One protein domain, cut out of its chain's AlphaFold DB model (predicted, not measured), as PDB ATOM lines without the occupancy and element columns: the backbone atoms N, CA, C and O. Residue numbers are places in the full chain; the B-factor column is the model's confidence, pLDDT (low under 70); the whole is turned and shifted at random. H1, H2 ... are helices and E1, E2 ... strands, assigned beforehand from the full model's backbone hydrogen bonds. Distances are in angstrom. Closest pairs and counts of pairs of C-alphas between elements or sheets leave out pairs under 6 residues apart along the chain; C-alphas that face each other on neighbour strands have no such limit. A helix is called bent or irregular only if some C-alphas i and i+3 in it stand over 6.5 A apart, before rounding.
ATOM      1  N   THR A 129       7.440   4.053  91.727       98.12
ATOM      2  CA  THR A 129       7.542   2.662  92.181       98.12
ATOM      3  C   THR A 129       7.702   1.705  90.999       98.12
ATOM      4  O   THR A 129       7.254   2.000  89.889       98.12
ATOM      5  N   VAL A 130       8.275   0.520  91.226       97.81
ATOM      6  CA  VAL A 130       8.370  -0.548  90.214       97.81
ATOM      7  C   VAL A 130       6.994  -0.829  89.602       97.81
ATOM      8  O   VAL A 130       6.854  -0.870  88.381       97.81
ATOM      9  N   GLN A 131       5.945  -0.920  90.425       98.31
ATOM     10  CA  GLN A 131       4.575  -1.127  89.948       98.31
ATOM     11  C   GLN A 131       4.089  -0.018  88.999       98.31
ATOM     12  O   GLN A 131       3.402  -0.302  88.018       98.31
ATOM     13  N   GLN A 132       4.431   1.242  89.278       98.50
ATOM     14  CA  GLN A 132       4.091   2.385  88.424       98.50
ATOM     15  C   GLN A 132       4.937   2.424  87.144       98.50
ATOM     16  O   GLN A 132       4.452   2.867  86.101       98.50
ATOM     17  N   ALA A 133       6.177   1.938  87.208       98.19
ATOM     18  CA  ALA A 133       7.117   1.942  86.097       98.19
ATOM     19  C   ALA A 133       6.762   0.925  85.000       98.19
ATOM     20  O   ALA A 133       6.874   1.234  83.813       98.19
ATOM     21  N   LEU A 134       6.278  -0.263  85.375       98.31
ATOM     22  CA  LEU A 134       5.915  -1.339  84.440       98.31
ATOM     23  C   LEU A 134       5.024  -0.887  83.258       98.31
ATOM     24  O   LEU A 134       5.399  -1.144  82.112       98.31
ATOM     25  N   PRO A 135       3.886  -0.184  83.451       98.19
ATOM     26  CA  PRO A 135       3.069   0.279  82.325       98.19
ATOM     27  C   PRO A 135       3.744   1.366  81.473       98.19
ATOM     28  O   PRO A 135       3.407   1.521  80.299       98.19
ATOM     29  N   VAL A 136       4.679   2.144  82.028       98.12
ATOM     30  CA  VAL A 136       5.457   3.127  81.257       98.12
ATOM     31  C   VAL A 136       6.454   2.411  80.348       98.12
ATOM     32  O   VAL A 136       6.508   2.726  79.161       98.12
ATOM     33  N   LEU A 137       7.173   1.418  80.880       98.19
ATOM     34  CA  LEU A 137       8.114   0.579  80.133       98.19
ATOM     35  C   LEU A 137       7.413  -0.185  79.002       98.19
ATOM     36  O   LEU A 137       7.837  -0.110  77.851       98.19
ATOM     37  N   ALA A 138       6.266  -0.805  79.296       97.81
ATOM     38  CA  ALA A 138       5.475  -1.534  78.305       97.81
ATOM     39  C   ALA A 138       5.023  -0.646  77.132       97.81
ATOM     40  O   ALA A 138       5.127  -1.047  75.977       97.81
ATOM     41  N   ARG A 139       4.569   0.590  77.401       97.38
ATOM     42  CA  ARG A 139       4.185   1.548  76.343       97.38
ATOM     43  C   ARG A 139       5.355   1.987  75.467       97.38
ATOM     44  O   ARG A 139       5.125   2.407  74.338       97.38
ATOM     45  N   ARG A 140       6.575   1.927  75.994       96.12
ATOM     46  CA  ARG A 140       7.806   2.268  75.273       96.12
ATOM     47  C   ARG A 140       8.416   1.070  74.545       96.12
ATOM     48  O   ARG A 140       9.370   1.265  73.808       96.12
ATOM     49  N   GLY A 141       7.879  -0.137  74.738       96.94
ATOM     50  CA  GLY A 141       8.467  -1.358  74.188       96.94
ATOM     51  C   GLY A 141       9.835  -1.680  74.789       96.94
ATOM     52  O   GLY A 141      10.656  -2.284  74.113       96.94
ATOM     53  N   VAL A 142      10.086  -1.249  76.031       97.19
ATOM     54  CA  VAL A 142      11.363  -1.451  76.720       97.19
ATOM     55  C   VAL A 142      11.221  -2.557  77.760       97.19
ATOM     56  O   VAL A 142      10.328  -2.512  78.610       97.19
ATOM     57  N   THR A 143      12.133  -3.522  77.719       96.81
ATOM     58  CA  THR A 143      12.250  -4.598  78.703       96.81
ATOM     59  C   THR A 143      13.198  -4.173  79.817       96.81
ATOM     60  O   THR A 143      14.313  -3.727  79.564       96.81
ATOM     61  N   ALA A 144      12.764  -4.315  81.069       97.12
ATOM     62  CA  ALA A 144      13.604  -4.029  82.225       97.12
ATOM     63  C   ALA A 144      14.151  -5.317  82.840       97.12
ATOM     64  O   ALA A 144      13.386  -6.208  83.211       97.12
ATOM     65  N   VAL A 145      15.466  -5.361  83.028       96.31
ATOM     66  CA  VAL A 145      16.131  -6.316  83.911       96.31
ATOM     67  C   VAL A 145      16.311  -5.629  85.261       96.31
ATOM     68  O   VAL A 145      17.180  -4.773  85.438       96.31
ATOM     69  N   TRP A 146      15.435  -5.961  86.207       97.00
ATOM     70  CA  TRP A 146      15.397  -5.301  87.508       97.00
ATOM     71  C   TRP A 146      16.583  -5.697  88.383       97.00
ATOM     72  O   TRP A 146      16.884  -6.879  88.543       97.00
ATOM     73  N   ARG A 147      17.221  -4.689  88.976       95.50
ATOM     74  CA  ARG A 147      18.384  -4.780  89.858       95.50
ATOM     75  C   ARG A 147      18.052  -4.200  91.226       95.50
ATOM     76  O   ARG A 147      17.148  -3.373  91.365       95.50
ATOM     77  N   SER A 148      18.819  -4.592  92.236       89.75
ATOM     78  CA  SER A 148      18.781  -3.956  93.552       89.75
ATOM     79  C   SER A 148      20.169  -3.503  93.970       89.75
ATOM     80  O   SER A 148      21.163  -4.152  93.664       89.75
ATOM     81  N   ASN A 149      20.226  -2.408  94.727       79.31
ATOM     82  CA  ASN A 149      21.446  -2.004  95.429       79.31
ATOM     83  C   ASN A 149      21.785  -2.958  96.592       79.31
ATOM     84  O   ASN A 149      22.902  -2.936  97.105       79.31
ATOM     85  N   ASP A 150      20.833  -3.796  97.011       82.75
ATOM     86  CA  ASP A 150      21.071  -4.885  97.949       82.75
ATOM     87  C   ASP A 150      21.538  -6.144  97.196       82.75
ATOM     88  O   ASP A 150      20.748  -6.885  96.600       82.75
ATOM     89  N   GLN A 151      22.845  -6.407  97.260       80.44
ATOM     90  CA  GLN A 151      23.476  -7.566  96.620       80.44
ATOM     91  C   GLN A 151      22.920  -8.915  97.110       80.44
ATOM     92  O   GLN A 151      23.052  -9.915  96.410       80.44
ATOM     93  N   SER A 152      22.290  -8.981  98.291       81.88
ATOM     94  CA  SER A 152      21.720 -10.236  98.803       81.88
ATOM     95  C   SER A 152      20.511 -10.709  97.982       81.88
ATOM     96  O   SER A 152      20.257 -11.919  97.867       81.88
ATOM     97  N   ILE A 153      19.801  -9.773  97.349       80.69
ATOM     98  CA  ILE A 153      18.617 -10.047  96.530       80.69
ATOM     99  C   ILE A 153      18.851  -9.846  95.031       80.69
ATOM    100  O   ILE A 153      18.038 -10.335  94.253       80.69
ATOM    101  N   ASP A 154      19.944  -9.201  94.615       83.00
ATOM    102  CA  ASP A 154      20.283  -9.059  93.194       83.00
ATOM    103  C   ASP A 154      20.640 -10.412  92.550       83.00
ATOM    104  O   ASP A 154      21.154 -11.334  93.196       83.00
ATOM    105  N   ARG A 155      20.305 -10.575  91.270       82.19
ATOM    106  CA  ARG A 155      20.403 -11.847  90.533       82.19
ATOM    107  C   ARG A 155      20.827 -11.577  89.110       82.19
ATOM    108  O   ARG A 155      20.283 -10.671  88.503       82.19
ATOM    109  N   VAL A 156      21.718 -12.388  88.537       78.56
ATOM    110  CA  VAL A 156      22.215 -12.202  87.157       78.56
ATOM    111  C   VAL A 156      21.073 -12.009  86.148       78.56
ATOM    112  O   VAL A 156      21.126 -11.057  85.372       78.56
ATOM    113  N   ASP A 157      20.009 -12.808  86.259       85.56
ATOM    114  CA  ASP A 157      18.843 -12.787  85.359       85.56
ATOM    115  C   ASP A 157      17.783 -11.722  85.714       85.56
ATOM    116  O   ASP A 157      16.753 -11.611  85.052       85.56
ATOM    117  N   GLY A 158      18.034 -10.919  86.749       91.00
ATOM    118  CA  GLY A 158      17.122  -9.900  87.256       91.00
ATOM    119  C   GLY A 158      16.201 -10.387  88.376       91.00
ATOM    120  O   GLY A 158      16.069 -11.578  88.666       91.00
ATOM    121  N   ILE A 159      15.583  -9.421  89.046       94.44
ATOM    122  CA  ILE A 159      14.648  -9.630  90.153       94.44
ATOM    123  C   ILE A 159      13.217  -9.665  89.601       94.44
ATOM    124  O   ILE A 159      12.862  -8.856  88.745       94.44
ATOM    125  N   ASP A 160      12.369 -10.560  90.115       94.38
ATOM    126  CA  ASP A 160      10.938 -10.532  89.797       94.38
ATOM    127  C   ASP A 160      10.329  -9.206  90.298       94.38
ATOM    128  O   ASP A 160      10.290  -8.981  91.517       94.38
ATOM    129  N   PRO A 161       9.822  -8.327  89.407       95.44
ATOM    130  CA  PRO A 161       9.286  -7.029  89.796       95.44
ATOM    131  C   PRO A 161       8.102  -7.120  90.761       95.44
ATOM    132  O   PRO A 161       7.858  -6.163  91.496       95.44
ATOM    133  N   ALA A 162       7.385  -8.248  90.823       95.81
ATOM    134  CA  ALA A 162       6.321  -8.450  91.805       95.81
ATOM    135  C   ALA A 162       6.853  -8.437  93.250       95.81
ATOM    136  O   ALA A 162       6.176  -7.948  94.156       95.81
ATOM    137  N   THR A 163       8.082  -8.913  93.471       94.31
ATOM    138  CA  THR A 163       8.712  -8.974  94.802       94.31
ATOM    139  C   THR A 163       9.218  -7.618  95.294       94.31
ATOM    140  O   THR A 163       9.347  -7.400  96.499       94.31
ATOM    141  N   ILE A 164       9.449  -6.681  94.371       94.50
ATOM    142  CA  ILE A 164       9.950  -5.328  94.638       94.50
ATOM    143  C   ILE A 164       8.965  -4.246  94.177       94.50
ATOM    144  O   ILE A 164       9.344  -3.092  94.018       94.50
ATOM    145  N   ALA A 165       7.686  -4.589  93.997       96.94
ATOM    146  CA  ALA A 165       6.676  -3.726  93.376       96.94
ATOM    147  C   ALA A 165       6.540  -2.336  94.035       96.94
ATOM    148  O   ALA A 165       6.242  -1.352  93.355       96.94
ATOM    149  N   GLY A 166       6.762  -2.259  95.353       96.81
ATOM    150  CA  GLY A 166       6.721  -1.020  96.136       96.81
ATOM    151  C   GLY A 166       8.050  -0.264  96.240       96.81
ATOM    152  O   GLY A 166       8.062   0.825  96.801       96.81
ATOM    153  N   GLN A 167       9.155  -0.819  95.735       96.62
ATOM    154  CA  GLN A 167      10.444  -0.129  95.687       96.62
ATOM    155  C   GLN A 167      10.447   0.930  94.586       96.62
ATOM    156  O   GLN A 167       9.655   0.860  93.648       96.62
ATOM    157  N   TYR A 168      11.340   1.904  94.699       97.56
ATOM    158  CA  TYR A 168      11.426   3.069  93.831       97.56
ATOM    159  C   TYR A 168      12.563   2.928  92.834       97.56
ATOM    160  O   TYR A 168      13.664   2.544  93.217       97.56
ATOM    161  N   VAL A 169      12.313   3.292  91.578       97.00
ATOM    162  CA  VAL A 169      13.337   3.382  90.534       97.00
ATOM    163  C   VAL A 169      14.355   4.443  90.934       97.00
ATOM    164  O   VAL A 169      14.014   5.622  91.069       97.00
ATOM    165  N   THR A 170      15.606   4.033  91.103       94.12
ATOM    166  CA  THR A 170      16.697   4.939  91.464       94.12
ATOM    167  C   THR A 170      17.570   5.288  90.284       94.12
ATOM    168  O   THR A 170      17.998   6.434  90.216       94.12
ATOM    169  N   ASP A 171      17.839   4.335  89.389       93.06
ATOM    170  CA  ASP A 171      18.786   4.504  88.287       93.06
ATOM    171  C   ASP A 171      18.531   3.505  87.155       93.06
ATOM    172  O   ASP A 171      17.841   2.503  87.367       93.06
ATOM    173  N   ALA A 172      19.077   3.759  85.966       95.69
ATOM    174  CA  ALA A 172      18.968   2.837  84.842       95.69
ATOM    175  C   ALA A 172      20.117   2.982  83.837       95.69
ATOM    176  O   ALA A 172      20.567   4.087  83.543       95.69
ATOM    177  N   VAL A 173      20.537   1.854  83.261       94.38
ATOM    178  CA  VAL A 173      21.610   1.777  82.258       94.38
ATOM    179  C   VAL A 173      21.143   0.897  81.092       94.38
ATOM    180  O   VAL A 173      20.617  -0.191  81.343       94.38
ATOM    181  N   PRO A 174      21.296   1.323  79.825       95.69
ATOM    182  CA  PRO A 174      21.033   0.486  78.661       95.69
ATOM    183  C   PRO A 174      21.850  -0.804  78.705       95.69
ATOM    184  O   PRO A 174      23.048  -0.782  78.977       95.69
ATOM    185  N   ARG A 175      21.194  -1.930  78.425       94.81
ATOM    186  CA  ARG A 175      21.842  -3.241  78.337       94.81
ATOM    187  C   ARG A 175      22.116  -3.615  76.885       94.81
ATOM    188  O   ARG A 175      23.226  -4.006  76.562       94.81
ATOM    189  N   SER A 176      21.092  -3.517  76.053       95.94
ATOM    190  CA  SER A 176      21.080  -3.911  74.644       95.94
ATOM    191  C   SER A 176      19.952  -3.136  73.943       95.94
ATOM    192  O   SER A 176      19.296  -2.277  74.549       95.94
ATOM    193  N   GLU A 177      19.706  -3.390  72.659       93.56
ATOM    194  CA  GLU A 177      18.575  -2.778  71.956       93.56
ATOM    195  C   GLU A 177      17.237  -3.173  72.609       93.56
ATOM    196  O   GLU A 177      16.849  -4.338  72.633       93.56
ATOM    197  N   GLY A 178      16.512  -2.182  73.139       93.69
ATOM    198  CA  GLY A 178      15.208  -2.393  73.775       93.69
ATOM    199  C   GLY A 178      15.262  -2.957  75.200       93.69
ATOM    200  O   GLY A 178      14.204  -3.107  75.814       93.69
ATOM    201  N   GLU A 179      16.446  -3.209  75.765       96.56
ATOM    202  CA  GLU A 179      16.598  -3.696  77.140       96.56
ATOM    203  C   GLU A 179      17.425  -2.747  78.010       96.56
ATOM    204  O   GLU A 179      18.447  -2.195  77.597       96.56
ATOM    205  N   VAL A 180      17.002  -2.582  79.260       97.25
ATOM    206  CA  VAL A 180      17.651  -1.713  80.249       97.25
ATOM    207  C   VAL A 180      17.807  -2.442  81.578       97.25
ATOM    208  O   VAL A 180      16.890  -3.119  82.045       97.25
ATOM    209  N   TYR A 181      18.947  -2.262  82.235       96.88
ATOM    210  CA  TYR A 181      19.044  -2.498  83.668       96.88
ATOM    211  C   TYR A 181      18.370  -1.348  84.408       96.88
ATOM    212  O   TYR A 181      18.627  -0.187  84.096       96.88
ATOM    213  N   ILE A 182      17.518  -1.655  85.387       97.38
ATOM    214  CA  ILE A 182      16.882  -0.642  86.239       97.38
ATOM    215  C   ILE A 182      17.091  -1.017  87.696       97.38
ATOM    216  O   ILE A 182      16.654  -2.080  88.135       97.38
ATOM    217  N   TRP A 183      17.718  -0.124  88.455       96.06
ATOM    218  CA  TRP A 183      17.895  -0.281  89.891       96.06
ATOM    219  C   TRP A 183      16.677   0.237  90.638       96.06
ATOM    220  O   TRP A 183      16.177   1.332  90.364       96.06
ATOM    221  N   ALA A 184      16.233  -0.554  91.613       95.94
ATOM    222  CA  ALA A 184      15.207  -0.168  92.561       95.94
ATOM    223  C   ALA A 184      15.718  -0.236  94.008       95.94
ATOM    224  O   ALA A 184      16.570  -1.063  94.354       95.94
ATOM    225  N   ALA A 185      15.185   0.646  94.854       94.69
ATOM    226  CA  ALA A 185      15.496   0.696  96.277       94.69
ATOM    227  C   ALA A 185      14.243   0.943  97.139       94.69
ATOM    228  O   ALA A 185      13.281   1.555  96.674       94.69
ATOM    229  N   PRO A 186      14.233   0.527  98.421       94.69
ATOM    230  CA  PRO A 186      13.084   0.725  99.311       94.69
ATOM    231  C   PRO A 186      12.700   2.189  99.558       94.69
ATOM    232  O   PRO A 186      11.543   2.479  99.852       94.69
ATOM    233  N   THR A 187      13.658   3.110  99.461       94.19
ATOM    234  CA  THR A 187      13.442   4.550  99.638       94.19
ATOM    235  C   THR A 187      13.525   5.267  98.296       94.19
ATOM    236  O   THR A 187      14.397   4.920  97.496       94.19
ATOM    237  N   PRO A 188      12.682   6.286  98.049       92.81
ATOM    238  CA  PRO A 188      12.793   7.079  96.834       92.81
ATOM    239  C   PRO A 188      14.159   7.780  96.768       92.81
ATOM    240  O   PRO A 188      14.723   8.115  97.818       92.81
ATOM    241  N   PRO A 189      14.702   8.010  95.558       90.19
ATOM    242  CA  PRO A 189      15.912   8.803  95.402       90.19
ATOM    243  C   PRO A 189      15.680  10.203  95.983       90.19
ATOM    244  O   PRO A 189      14.643  10.821  95.738       90.19
ATOM    245  N   ALA A 190      16.636  10.692  96.771       88.94
ATOM    246  CA  ALA A 190      16.576  12.052  97.290       88.94
ATOM    247  C   ALA A 190      16.666  13.058  96.135       88.94
ATOM    248  O   ALA A 190      17.445  12.863  95.196       88.94
ATOM    249  N   GLU A 191      15.908  14.150  96.226       87.88
ATOM    250  CA  GLU A 191      16.112  15.274  95.319       87.88
ATOM    251  C   GLU A 191      17.499  15.878  95.573       87.88
ATOM    252  O   GLU A 191      17.856  16.157  96.726       87.88
ATOM    253  N   PRO A 192      18.312  16.067  94.523       88.88
ATOM    254  CA  PRO A 192      19.621  16.666  94.688       88.88
ATOM    255  C   PRO A 192      19.484  18.136  95.094       88.88
ATOM    256  O   PRO A 192      18.608  18.860  94.622       88.88
ATOM    257  N   GLN A 193      20.380  18.596  95.967       90.56
ATOM    258  CA  GLN A 193      20.383  19.990  96.405       90.56
ATOM    259  C   GLN A 193      20.693  20.922  95.218       90.56
ATOM    260  O   GLN A 193      21.632  20.636  94.465       90.56
ATOM    261  N   PRO A 194      19.963  22.042  95.049       92.81
ATOM    262  CA  PRO A 194      20.235  23.000  93.982       92.81
ATOM    263  C   PRO A 194      21.690  23.487  93.983       92.81
ATOM    264  O   PRO A 194      22.258  23.756  95.040       92.81
ATOM    265  N   GLY A 195      22.285  23.614  92.793       88.31
ATOM    266  CA  GLY A 195      23.673  24.058  92.618       88.31
ATOM    267  C   GLY A 195      24.734  22.994  92.921       88.31
ATOM    268  O   GLY A 195      25.917  23.321  92.993       88.31
ATOM    269  N   THR A 196      24.336  21.734  93.123       89.31
ATOM    270  CA  THR A 196      25.278  20.608  93.220       89.31
ATOM    271  C   THR A 196      25.515  19.960  91.854       89.31
ATOM    272  O   THR A 196      24.594  19.929  91.034       89.31
ATOM    273  N   PRO A 197      26.685  19.325  91.624       86.12
ATOM    274  CA  PRO A 197      26.946  18.587  90.386       86.12
ATOM    275  C   PRO A 197      25.886  17.524  90.064       86.12
ATOM    276  O   PRO A 197      25.601  17.268  88.896       86.12
ATOM    277  N   LEU A 198      25.275  16.924  91.093       85.81
ATOM    278  CA  LEU A 198      24.202  15.945  90.925       85.81
ATOM    279  C   LEU A 198      22.891  16.594  90.452       85.81
ATOM    280  O   LEU A 198      22.208  16.026  89.603       85.81
ATOM    281  N   ALA A 199      22.549  17.784  90.958       89.44
ATOM    282  CA  ALA A 199      21.388  18.530  90.475       89.44
ATOM    283  C   ALA A 199      21.571  18.950  89.015       89.44
ATOM    284  O   ALA A 199      20.662  18.770  88.207       89.44
ATOM    285  N   ASP A 200      22.768  19.420  88.661       87.00
ATOM    286  CA  ASP A 200      23.098  19.772  87.281       87.00
ATOM    287  C   ASP A 200      23.061  18.545  86.365       87.00
ATOM    288  O   ASP A 200      22.628  18.641  85.218       87.00
ATOM    289  N   TYR A 201      23.508  17.385  86.852       86.00
ATOM    290  CA  TYR A 201      23.435  16.120  86.124       86.00
ATOM    291  C   TYR A 201      21.986  15.702  85.851       86.00
ATOM    292  O   TYR A 201      21.626  15.487  84.694       86.00
ATOM    293  N   TYR A 202      21.120  15.681  86.867       88.25
ATOM    294  CA  TYR A 202      19.704  15.339  86.673       88.25
ATOM    295  C   TYR A 202      18.974  16.346  85.780       88.25
ATOM    296  O   TYR A 202      18.172  15.946  84.940       88.25
ATOM    297  N   ALA A 203      19.295  17.637  85.879       87.75
ATOM    298  CA  ALA A 203      18.747  18.644  84.975       87.75
ATOM    299  C   ALA A 203      19.150  18.408  83.505       87.75
ATOM    300  O   ALA A 203      18.391  18.754  82.600       87.75
ATOM    301  N   ARG A 204      20.323  17.808  83.240       85.62
ATOM    302  CA  ARG A 204      20.732  17.423  81.876       85.62
ATOM    303  C   ARG A 204      19.937  16.235  81.344       85.62
ATOM    304  O   ARG A 204      19.553  16.277  80.180       85.62
ATOM    305  N   LEU A 205      19.648  15.236  82.180       87.94
ATOM    306  CA  LEU A 205      18.841  14.074  81.781       87.94
ATOM    307  C   LEU A 205      17.425  14.473  81.330       87.94
ATOM    308  O   LEU A 205      16.872  13.863  80.421       87.94
ATOM    309  N   GLU A 206      16.861  15.529  81.919       87.31
ATOM    310  CA  GLU A 206      15.518  16.037  81.593       87.31
ATOM    311  C   GLU A 206      15.514  17.119  80.493       87.31
ATOM    312  O   GLU A 206      14.469  17.683  80.164       87.31
ATOM    313  N   ARG A 207      16.668  17.457  79.906       85.94
ATOM    314  CA  ARG A 207      16.742  18.498  78.874       85.94
ATOM    315  C   ARG A 207      16.003  18.054  77.609       85.94
ATOM    316  O   ARG A 207      16.368  17.054  77.007       85.94
TER     317      ARG A 207
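AT A GLANCE: This is residues 129 to 207 of the 209 residues of an uncharacterized protein of Actinobacteria bacterium (UniProt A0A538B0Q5). A helix, H1, packs on a small, strongly twisted sheet of three strands, and a second helix, H2, sits away from this body at the far end of a long link. Residues 193 to 198, of which 197 and 198 belong to H2, stick out free. The printed part has 79 residues with two named helices and three named strands, in the order H1, E1, E2, E3, H2; the sheet's order is E1, E3, E2, and it is mixed. The class is mixed, helices and strands; the whole is compact, with a radius of gyration of the C-alphas of 13.4 A and spans of 37 by 28 by 21 A.

HOW THE PARTS SIT: Start at H1, residues 130 to 140, which is on the sheet of E1, residues 143 to 148, E3, residues 179 to 185, and E2, residues 168 to 176, with 21 pairs of C-alphas within 10 A. Helix and sheet make two layers, a helix on one face of a sheet. The closest C-alphas of H1 and E2 are those of Val 130 and Tyr 168, 6.0 A apart; those of H1 and E1 are Leu 137 and Thr 143, at 6.8 A. Next look at E1, an edge strand, parallel to E3 at 32 degrees; N 145 and O 180 are within hydrogen-bond range at 2.8 A. E2, the other edge strand, bends by 61 degrees at residue 171. E2 and E3 form a hairpin, antiparallel at 158 degrees, where N 170 and O 183 are 2.9 A apart and N 181 and O 173 are 2.8 A apart. H2, residues 197 to 205, is not on the sheet and is apart from H1, E1 and E2. In H2 every O i to N i+4 pair is within hydrogen-bond range; in H1 it is 5 of 7.

IN THESE COORDINATES: Find C-alpha 130 at (8.370, -0.548, 90.214); from there H1 runs 15.2 A to C-alpha 140. H1 is irregular, but only just: C-alphas 132 and 135 are 6.53 A apart. E1 begins at C-alpha 143, (12.250, -4.598, 78.703), and spans 16.2 A. E2 spans 22.6 A and E3 19.7 A. H2 spans 12.7 A and ends at C-alpha 205, (18.841, 14.074, 81.781).

THE WHOLE: The two C-alphas farthest apart are those of Asp 157 and Gly 195, 37.9 A. The printed part has no cut. The links E1 to E2, residues 149 to 167, and E3 to H2, residues 186 to 196, are long; H1 to E1 and E2 to E3 are tight. The mean pLDDT of the printed part is 92.4, and no printed residue is under 70.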